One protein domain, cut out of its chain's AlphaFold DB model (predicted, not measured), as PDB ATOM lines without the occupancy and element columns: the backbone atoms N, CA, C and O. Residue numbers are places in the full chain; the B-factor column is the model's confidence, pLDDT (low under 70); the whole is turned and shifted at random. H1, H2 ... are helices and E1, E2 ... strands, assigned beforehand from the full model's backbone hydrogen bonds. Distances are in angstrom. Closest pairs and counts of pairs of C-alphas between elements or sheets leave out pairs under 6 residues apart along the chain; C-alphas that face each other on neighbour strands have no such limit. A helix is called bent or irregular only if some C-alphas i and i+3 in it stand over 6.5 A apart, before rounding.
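This is residues 12 to 78 of the 108 residues of an uncharacterized protein of hydrothermal vent metagenome (UniProt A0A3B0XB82). A strongly twisted antiparallel sheet of three strands, E1 sharply bent, has a long opening loop, residues 12 to 35, running round it and a tiny helix, H1, beside its strands. The 67 printed residues hold E1, E2, E3 and H1 in chain order; the sheet's order is E1 - E2 - E3, a meander, each strand the antiparallel neighbour of the one before. The class is mostly strand, with under half of the residues in named elements; it is compact, radius of gyration of the C-alphas 11.3 A, spanning 30 by 27 by 20 A.

Find C-alpha 36 at (17.057, -18.662, 84.684); E1 runs to residue 45, 21.4 A, bending by 77 degrees at residue 39. E2, residues 49 to 56, covers 21.6 A, and E3, residues 61 to 65, 13.6 A. H1, residues 66 to 69, covers 5.2 A and ends at (8.904, -14.931, 84.936).

Look at hairpin E1 and E2: N 39 and O 53 are 2.8 A apart, within hydrogen-bond range. In hairpin E2 and E3, N 52 and O 64 are 2.8 A apart, also within range. Residues 32 to 33 pair antiparallel with residues 36 to 37 of E1. H1 is on the sheet, at the sheet's level, height 2.9 A; its closest C-alphas to E2 are Thr 66 and Ile 50, 5.9 A. H1 is too short for an O i to N i+4 pair; its one O i to N i+3 pair is within range.

The farthest C-alphas, Ser 24 and Cys 58, are 32.3 A apart. The printed part has no cut, the links E1 to E2, E2 to E3 and E3 to H1 are tight, and no printed residue is under 70 in pLDDT.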
ATOM      1  N   TRP A  12      20.640 -15.676  72.736       94.56
ATOM      2  CA  TRP A  12      21.940 -15.033  72.575       94.56
ATOM      3  C   TRP A  12      23.016 -15.785  73.364       94.56
ATOM      4  O   TRP A  12      22.741 -16.385  74.406       94.56
ATOM      5  N   THR A  13      24.252 -15.752  72.870       92.69
ATOM      6  CA  THR A  13      25.442 -16.280  73.564       92.69
ATOM      7  C   THR A  13      26.077 -15.248  74.495       92.69
ATOM      8  O   THR A  13      26.728 -15.616  75.469       92.69
ATOM      9  N   SER A  14      25.832 -13.964  74.244       93.44
ATOM     10  CA  SER A  14      26.187 -12.832  75.099       93.44
ATOM     11  C   SER A  14      24.932 -12.068  75.529       93.44
ATOM     12  O   SER A  14      23.859 -12.236  74.948       93.44
ATOM     13  N   CYS A  15      25.040 -11.249  76.579       92.75
ATOM     14  CA  CYS A  15      23.914 -10.430  77.016       92.75
ATOM     15  C   CYS A  15      23.595  -9.383  75.935       92.75
ATOM     16  O   CYS A  15      24.493  -8.618  75.581       92.75
ATOM     17  N   PRO A  16      22.358  -9.325  75.409       92.19
ATOM     18  CA  PRO A  16      21.959  -8.262  74.494       92.19
ATOM     19  C   PRO A  16      21.784  -6.932  75.240       92.19
ATOM     20  O   PRO A  16      21.761  -6.892  76.474       92.19
ATOM     21  N   GLU A  17      21.616  -5.854  74.474       92.31
ATOM     22  CA  GLU A  17      21.325  -4.521  75.003       92.31
ATOM     23  C   GLU A  17      20.013  -4.505  75.801       92.31
ATOM     24  O   GLU A  17      19.003  -5.102  75.400       92.31
ATOM     25  N   LEU A  18      20.050  -3.834  76.952       92.38
ATOM     26  CA  LEU A  18      18.949  -3.755  77.903       92.38
ATOM     27  C   LEU A  18      18.370  -2.346  77.915       92.38
ATOM     28  O   LEU A  18      19.090  -1.362  77.797       92.38
ATOM     29  N   GLN A  19      17.059  -2.261  78.106       90.31
ATOM     30  CA  GLN A  19      16.362  -1.000  78.315       90.31
ATOM     31  C   GLN A  19      16.292  -0.668  79.802       90.31
ATOM     32  O   GLN A  19      16.114  -1.554  80.645       90.31
ATOM     33  N   GLU A  20      16.366   0.624  80.104       83.56
ATOM     34  CA  GLU A  20      16.190   1.131  81.457       83.56
ATOM     35  C   GLU A  20      14.777   0.877  81.980       83.56
ATOM     36  O   GLU A  20      13.781   0.854  81.245       83.56
ATOM     37  N   THR A  21      14.687   0.685  83.292       78.69
ATOM     38  CA  THR A  21      13.408   0.536  83.966       78.69
ATOM     39  C   THR A  21      12.834   1.899  84.331       78.69
ATOM     40  O   THR A  21      13.475   2.660  85.048       78.69
ATOM     41  N   THR A  22      11.601   2.200  83.920       79.19
ATOM     42  CA  THR A  22      10.893   3.382  84.434       79.19
ATOM     43  C   THR A  22      10.446   3.168  85.883       79.19
ATOM     44  O   THR A  22      10.143   2.044  86.293       79.19
ATOM     45  N   GLN A  23      10.345   4.260  86.644       74.06
ATOM     46  CA  GLN A  23      10.048   4.251  88.083       74.06
ATOM     47  C   GLN A  23       8.656   3.691  88.442       74.06
ATOM     48  O   GLN A  23       8.433   3.265  89.570       74.06
ATOM     49  N   SER A  24       7.720   3.656  87.487       75.75
ATOM     50  CA  SER A  24       6.350   3.160  87.685       75.75
ATOM     51  C   SER A  24       6.158   1.673  87.368       75.75
ATOM     52  O   SER A  24       5.081   1.124  87.604       75.75
ATOM     53  N   GLU A  25       7.166   0.995  86.822       78.12
ATOM     54  CA  GLU A  25       7.059  -0.404  86.410       78.12
ATOM     55  C   GLU A  25       7.822  -1.313  87.378       78.12
ATOM     56  O   GLU A  25       9.008  -1.098  87.614       78.12
ATOM     57  N   THR A  26       7.187  -2.391  87.859       87.75
ATOM     58  CA  THR A  26       7.857  -3.383  88.719       87.75
ATOM     59  C   THR A  26       9.132  -3.904  88.058       87.75
ATOM     60  O   THR A  26       9.080  -4.498  86.971       87.75
ATOM     61  N   ASP A  27      10.273  -3.694  88.705       91.62
ATOM     62  CA  ASP A  27      11.520  -4.313  88.288       91.62
ATOM     63  C   ASP A  27      11.536  -5.791  88.698       91.62
ATOM     64  O   ASP A  27      11.153  -6.148  89.810       91.62
ATOM     65  N   LEU A  28      11.907  -6.661  87.761       94.94
ATOM     66  CA  LEU A  28      12.051  -8.099  87.978       94.94
ATOM     67  C   LEU A  28      13.507  -8.546  87.824       94.94
ATOM     68  O   LEU A  28      13.769  -9.748  87.825       94.94
ATOM     69  N   SER A  29      14.448  -7.614  87.671       95.38
ATOM     70  CA  SER A  29      15.878  -7.908  87.616       95.38
ATOM     71  C   SER A  29      16.318  -8.662  88.875       95.38
ATOM     72  O   SER A  29      15.847  -8.405  89.980       95.38
ATOM     73  N   GLY A  30      17.169  -9.672  88.702       96.50
ATOM     74  CA  GLY A  30      17.627 -10.551  89.780       96.50
ATOM     75  C   GLY A  30      16.661 -11.677  90.170       96.50
ATOM     76  O   GLY A  30      17.084 -12.619  90.845       96.50
ATOM     77  N   VAL A  31      15.401 -11.660  89.717       96.44
ATOM     78  CA  VAL A  31      14.455 -12.757  89.985       96.44
ATOM     79  C   VAL A  31      14.968 -14.059  89.369       96.44
ATOM     80  O   VAL A  31      15.386 -14.102  88.209       96.44
ATOM     81  N   LYS A  32      14.899 -15.145  90.142       96.94
ATOM     82  CA  LYS A  32      15.256 -16.496  89.703       96.94
ATOM     83  C   LYS A  32      14.006 -17.347  89.522       96.94
ATOM     84  O   LYS A  32      13.108 -17.321  90.358       96.94
ATOM     85  N   PHE A  33      13.966 -18.121  88.445       97.06
ATOM     86  CA  PHE A  33      12.935 -19.129  88.197       97.06
ATOM     87  C   PHE A  33      13.497 -20.199  87.262       97.06
ATOM     88  O   PHE A  33      14.269 -19.897  86.352       97.06
ATOM     89  N   GLY A  34      13.120 -21.460  87.465       96.38
ATOM     90  CA  GLY A  34      13.698 -22.557  86.695       96.38
ATOM     91  C   GLY A  34      15.226 -22.546  86.742       96.38
ATOM     92  O   GLY A  34      15.824 -22.521  87.813       96.38
ATOM     93  N   LYS A  35      15.847 -22.538  85.563       97.56
ATOM     94  CA  LYS A  35      17.298 -22.418  85.351       97.56
ATOM     95  C   LYS A  35      17.740 -21.012  84.957       97.56
ATOM     96  O   LYS A  35      18.838 -20.841  84.434       97.56
ATOM     97  N   PHE A  36      16.878 -20.023  85.156       98.19
ATOM     98  CA  PHE A  36      17.057 -18.662  84.684       98.19
ATOM     99  C   PHE A  36      17.208 -17.655  85.826       98.19
ATOM    100  O   PHE A  36      16.543 -17.747  86.856       98.19
ATOM    101  N   THR A  37      18.043 -16.645  85.590       98.25
ATOM    102  CA  THR A  37      18.104 -15.394  86.362       98.25
ATOM    103  C   THR A  37      17.738 -14.233  85.441       98.25
ATOM    104  O   THR A  37      18.307 -14.119  84.356       98.25
ATOM    105  N   VAL A  38      16.788 -13.382  85.828       97.81
ATOM    106  CA  VAL A  38      16.419 -12.185  85.053       97.81
ATOM    107  C   VAL A  38      17.544 -11.156  85.145       97.81
ATOM    108  O   VAL A  38      17.981 -10.817  86.241       97.81
ATOM    109  N   ILE A  39      18.013 -10.672  83.996       97.50
ATOM    110  CA  ILE A  39      19.102  -9.691  83.902       97.50
ATOM    111  C   ILE A  39      18.557  -8.271  83.761       97.50
ATOM    112  O   ILE A  39      19.067  -7.364  84.402       97.50
ATOM    113  N   GLY A  40      17.515  -8.081  82.949       95.44
ATOM    114  CA  GLY A  40      16.916  -6.763  82.747       95.44
ATOM    115  C   GLY A  40      15.851  -6.750  81.657       95.44
ATOM    116  O   GLY A  40      15.484  -7.796  81.108       95.44
ATOM    117  N   ARG A  41      15.318  -5.566  81.345       94.06
ATOM    118  CA  ARG A  41      14.287  -5.398  80.309       94.06
ATOM    119  C   ARG A  41      14.926  -5.413  78.925       94.06
ATOM    120  O   ARG A  41      15.940  -4.774  78.701       94.06
ATOM    121  N   TYR A  42      14.306  -6.124  77.988       92.75
ATOM    122  CA  TYR A  42      14.704  -6.099  76.580       92.75
ATOM    123  C   TYR A  42      13.892  -5.070  75.796       92.75
ATOM    124  O   TYR A  42      14.432  -4.172  75.169       92.75
ATOM    125  N   ARG A  43      12.562  -5.222  75.815       90.25
ATOM    126  CA  ARG A  43      11.629  -4.309  75.148       90.25
ATOM    127  C   ARG A  43      10.224  -4.453  75.701       90.25
ATOM    128  O   ARG A  43       9.837  -5.519  76.187       90.25
ATOM    129  N   LYS A  44       9.408  -3.418  75.527       88.50
ATOM    130  CA  LYS A  44       7.969  -3.462  75.795       88.50
ATOM    131  C   LYS A  44       7.191  -3.673  74.501       88.50
ATOM    132  O   LYS A  44       7.420  -3.007  73.499       88.50
ATOM    133  N   THR A  45       6.251  -4.613  74.514       86.06
ATOM    134  CA  THR A  45       5.338  -4.838  73.385       86.06
ATOM    135  C   THR A  45       3.970  -4.237  73.683       86.06
ATOM    136  O   THR A  45       3.492  -4.336  74.812       86.06
ATOM    137  N   LYS A  46       3.295  -3.687  72.662       82.25
ATOM    138  CA  LYS A  46       1.953  -3.092  72.816       82.25
ATOM    139  C   LYS A  46       0.902  -4.086  73.340       82.25
ATOM    140  O   LYS A  46       0.024  -3.696  74.091       82.25
ATOM    141  N   ARG A  47       0.989  -5.370  72.952       82.00
ATOM    142  CA  ARG A  47      -0.018  -6.403  73.290       82.00
ATOM    143  C   ARG A  47       0.400  -7.401  74.369       82.00
ATOM    144  O   ARG A  47      -0.451  -7.888  75.099       82.00
ATOM    145  N   ARG A  48       1.674  -7.801  74.424       77.25
ATOM    146  CA  ARG A  48       2.128  -8.936  75.257       77.25
ATOM    147  C   ARG A  48       2.885  -8.499  76.514       77.25
ATOM    148  O   ARG A  48       3.347  -9.366  77.256       77.25
ATOM    149  N   GLY A  49       2.987  -7.190  76.750       86.81
ATOM    150  CA  GLY A  49       3.678  -6.605  77.893       86.81
ATOM    151  C   GLY A  49       5.195  -6.553  77.718       86.81
ATOM    152  O   GLY A  49       5.708  -6.546  76.594       86.81
ATOM    153  N   ILE A  50       5.893  -6.489  78.853       91.81
ATOM    154  CA  ILE A  50       7.352  -6.372  78.943       91.81
ATOM    155  C   ILE A  50       8.008  -7.729  78.659       91.81
ATOM    156  O   ILE A  50       7.556  -8.783  79.127       91.81
ATOM    157  N   ILE A  51       9.074  -7.684  77.867       93.31
ATOM    158  CA  ILE A  51       9.978  -8.796  77.599       93.31
ATOM    159  C   ILE A  51      11.258  -8.562  78.394       93.31
ATOM    160  O   ILE A  51      11.855  -7.491  78.310       93.31
ATOM    161  N   TRP A  52      11.677  -9.585  79.123       95.19
ATOM    162  CA  TRP A  52      12.860  -9.615  79.969       95.19
ATOM    163  C   TRP A  52      13.937 -10.481  79.337       95.19
ATOM    164  O   TRP A  52      13.628 -11.544  78.792       95.19
ATOM    165  N   VAL A  53      15.185 -10.041  79.446       97.12
ATOM    166  CA  VAL A  53      16.358 -10.875  79.200       97.12
ATOM    167  C   VAL A  53      16.606 -11.715  80.439       97.12
ATOM    168  O   VAL A  53      16.662 -11.202  81.558       97.12
ATOM    169  N   VAL A  54      16.763 -13.014  80.237       97.50
ATOM    170  CA  VAL A  54      17.106 -13.976  81.276       97.50
ATOM    171  C   VAL A  54      18.394 -14.694  80.906       97.50
ATOM    172  O   VAL A  54      18.593 -15.035  79.744       97.50
ATOM    173  N   ARG A  55      19.261 -14.953  81.882       98.31
ATOM    174  CA  ARG A  55      20.472 -15.763  81.729       98.31
ATOM    175  C   ARG A  55      20.229 -17.154  82.287       98.31
ATOM    176  O   ARG A  55      19.817 -17.297  83.436       98.31
ATOM    177  N   CYS A  56      20.471 -18.171  81.473       98.00
ATOM    178  CA  CYS A  56      20.445 -19.567  81.884       98.00
ATOM    179  C   CYS A  56      21.723 -19.914  82.656       98.00
ATOM    180  O   CYS A  56      22.782 -19.351  82.379       98.00
ATOM    181  N   GLU A  57      21.660 -20.893  83.556       97.56
ATOM    182  CA  GLU A  57      22.838 -21.425  84.262       97.56
ATOM    183  C   GLU A  57      23.968 -21.871  83.313       97.56
ATOM    184  O   GLU A  57      25.136 -21.775  83.665       97.56
ATOM    185  N   CYS A  58      23.645 -22.292  82.084       96.12
ATOM    186  CA  CYS A  58      24.644 -22.656  81.071       96.12
ATOM    187  C   CYS A  58      25.339 -21.458  80.398       96.12
ATOM    188  O   CYS A  58      26.156 -21.657  79.507       96.12
ATOM    189  N   GLY A  59      24.962 -20.222  80.733       96.81
ATOM    190  CA  GLY A  59      25.530 -18.999  80.166       96.81
ATOM    191  C   GLY A  59      24.743 -18.380  79.008       96.81
ATOM    192  O   GLY A  59      24.918 -17.194  78.757       96.81
ATOM    193  N   HIS A  60      23.836 -19.117  78.357       96.31
ATOM    194  CA  HIS A  60      22.997 -18.576  77.279       96.31
ATOM    195  C   HIS A  60      21.938 -17.601  77.799       96.31
ATOM    196  O   HIS A  60      21.370 -17.802  78.874       96.31
ATOM    197  N   PHE A  61      21.607 -16.602  76.989       97.31
ATOM    198  CA  PHE A  61      20.580 -15.613  77.282       97.31
ATOM    199  C   PHE A  61      19.340 -15.857  76.434       97.31
ATOM    200  O   PHE A  61      19.436 -16.234  75.267       97.31
ATOM    201  N   GLU A  62      18.167 -15.612  77.008       96.38
ATOM    202  CA  GLU A  62      16.900 -15.686  76.293       96.38
ATOM    203  C   GLU A  62      15.938 -14.573  76.658       96.38
ATOM    204  O   GLU A  62      16.073 -13.908  77.679       96.38
ATOM    205  N   SER A  63      14.906 -14.414  75.835       95.19
ATOM    206  CA  SER A  63      13.792 -13.522  76.136       95.19
ATOM    207  C   SER A  63      12.621 -14.272  76.779       95.19
ATOM    208  O   SER A  63      12.210 -15.352  76.330       95.19
ATOM    209  N   ARG A  64      12.038 -13.697  77.834       94.69
ATOM    210  CA  ARG A  64      10.827 -14.201  78.501       94.69
ATOM    211  C   ARG A  64       9.856 -13.066  78.797       94.69
ATOM    212  O   ARG A  64      10.246 -11.966  79.154       94.69
ATOM    213  N   PHE A  65       8.562 -13.327  78.638       94.25
ATOM    214  CA  PHE A  65       7.536 -12.353  79.013       94.25
ATOM    215  C   PHE A  65       7.396 -12.283  80.536       94.25
ATOM    216  O   PHE A  65       7.600 -13.293  81.211       94.25
ATOM    217  N   THR A  66       6.930 -11.149  81.069       93.75
ATOM    218  CA  THR A  66       6.604 -10.990  82.503       93.75
ATOM    219  C   THR A  66       5.766 -12.151  83.051       93.75
ATOM    220  O   THR A  66       6.055 -12.672  84.124       93.75
ATOM    221  N   ARG A  67       4.760 -12.615  82.290       93.12
ATOM    222  CA  ARG A  67       3.917 -13.757  82.690       93.12
ATOM    223  C   ARG A  67       4.692 -15.064  82.867       93.12
ATOM    224  O   ARG A  67       4.295 -15.891  83.669       93.12
ATOM    225  N   SER A  68       5.777 -15.260  82.118       93.88
ATOM    226  CA  SER A  68       6.626 -16.447  82.234       93.88
ATOM    227  C   SER A  68       7.535 -16.354  83.455       93.88
ATOM    228  O   SER A  68       7.712 -17.352  84.138       93.88
ATOM    229  N   VAL A  69       8.066 -15.165  83.749       95.00
ATOM    230  CA  VAL A  69       8.904 -14.931  84.936       95.00
ATOM    231  C   VAL A  69       8.096 -15.132  86.222       95.00
ATOM    232  O   VAL A  69       8.576 -15.750  87.162       95.00
ATOM    233  N   ARG A  70       6.846 -14.651  86.253       94.62
ATOM    234  CA  ARG A  70       5.969 -14.729  87.433       94.62
ATOM    235  C   ARG A  70       5.220 -16.057  87.590       94.62
ATOM    236  O   ARG A  70       4.515 -16.220  88.576       94.62
ATOM    237  N   ASN A  71       5.311 -16.979  86.629       95.69
ATOM    238  CA  ASN A  71       4.572 -18.239  86.704       95.69
ATOM    239  C   ASN A  71       5.286 -19.227  87.647       95.69
ATOM    240  O   ASN A  71       6.347 -19.735  87.272       95.69
ATOM    241  N   PRO A  72       4.708 -19.580  88.812       94.50
ATOM    242  CA  PRO A  72       5.340 -20.506  89.755       94.50
ATOM    243  C   PRO A  72       5.522 -21.917  89.174       94.50
ATOM    244  O   PRO A  72       6.410 -22.658  89.590       94.50
ATOM    245  N   HIS A  73       4.743 -22.288  88.154       96.25
ATOM    246  CA  HIS A  73       4.862 -23.585  87.487       96.25
ATOM    247  C   HIS A  73       6.062 -23.681  86.526       96.25
ATOM    248  O   HIS A  73       6.340 -24.756  86.000       96.25
ATOM    249  N   ASN A  74       6.821 -22.598  86.320       95.06
ATOM    250  CA  ASN A  74       8.018 -22.587  85.469       95.06
ATOM    251  C   ASN A  74       9.305 -23.025  86.203       95.06
ATOM    252  O   ASN A  74      10.412 -22.720  85.764       95.06
ATOM    253  N   PHE A  75       9.193 -23.788  87.294       92.38
ATOM    254  CA  PHE A  75      10.329 -24.291  88.084       92.38
ATOM    255  C   PHE A  75      11.282 -25.226  87.312       92.38
ATOM    256  O   PHE A  75      12.404 -25.469  87.746       92.38
ATOM    257  N   GLY A  76      10.856 -25.773  86.170       93.56
ATOM    258  CA  GLY A  76      11.689 -26.608  85.299       93.56
ATOM    259  C   GLY A  76      12.216 -25.895  84.052       93.56
ATOM    260  O   GLY A  76      12.894 -26.541  83.237       93.56
ATOM    261  N   ASP A  77      11.870 -24.618  83.868       95.38
ATOM    262  CA  ASP A  77      12.100 -23.892  82.623       95.38
ATOM    263  C   ASP A  77      13.597 -23.632  82.404       95.38
ATOM    264  O   ASP A  77      14.358 -23.431  83.349       95.38
ATOM    265  N   ARG A  78      14.045 -23.716  81.150       96.56
ATOM    266  CA  ARG A  78      15.466 -23.614  80.770       96.56
ATOM    267  C   ARG A  78      15.621 -23.129  79.337       96.56
ATOM    268  O   ARG A  78      14.640 -23.143  78.574       96.56
TER     269      ARG A  78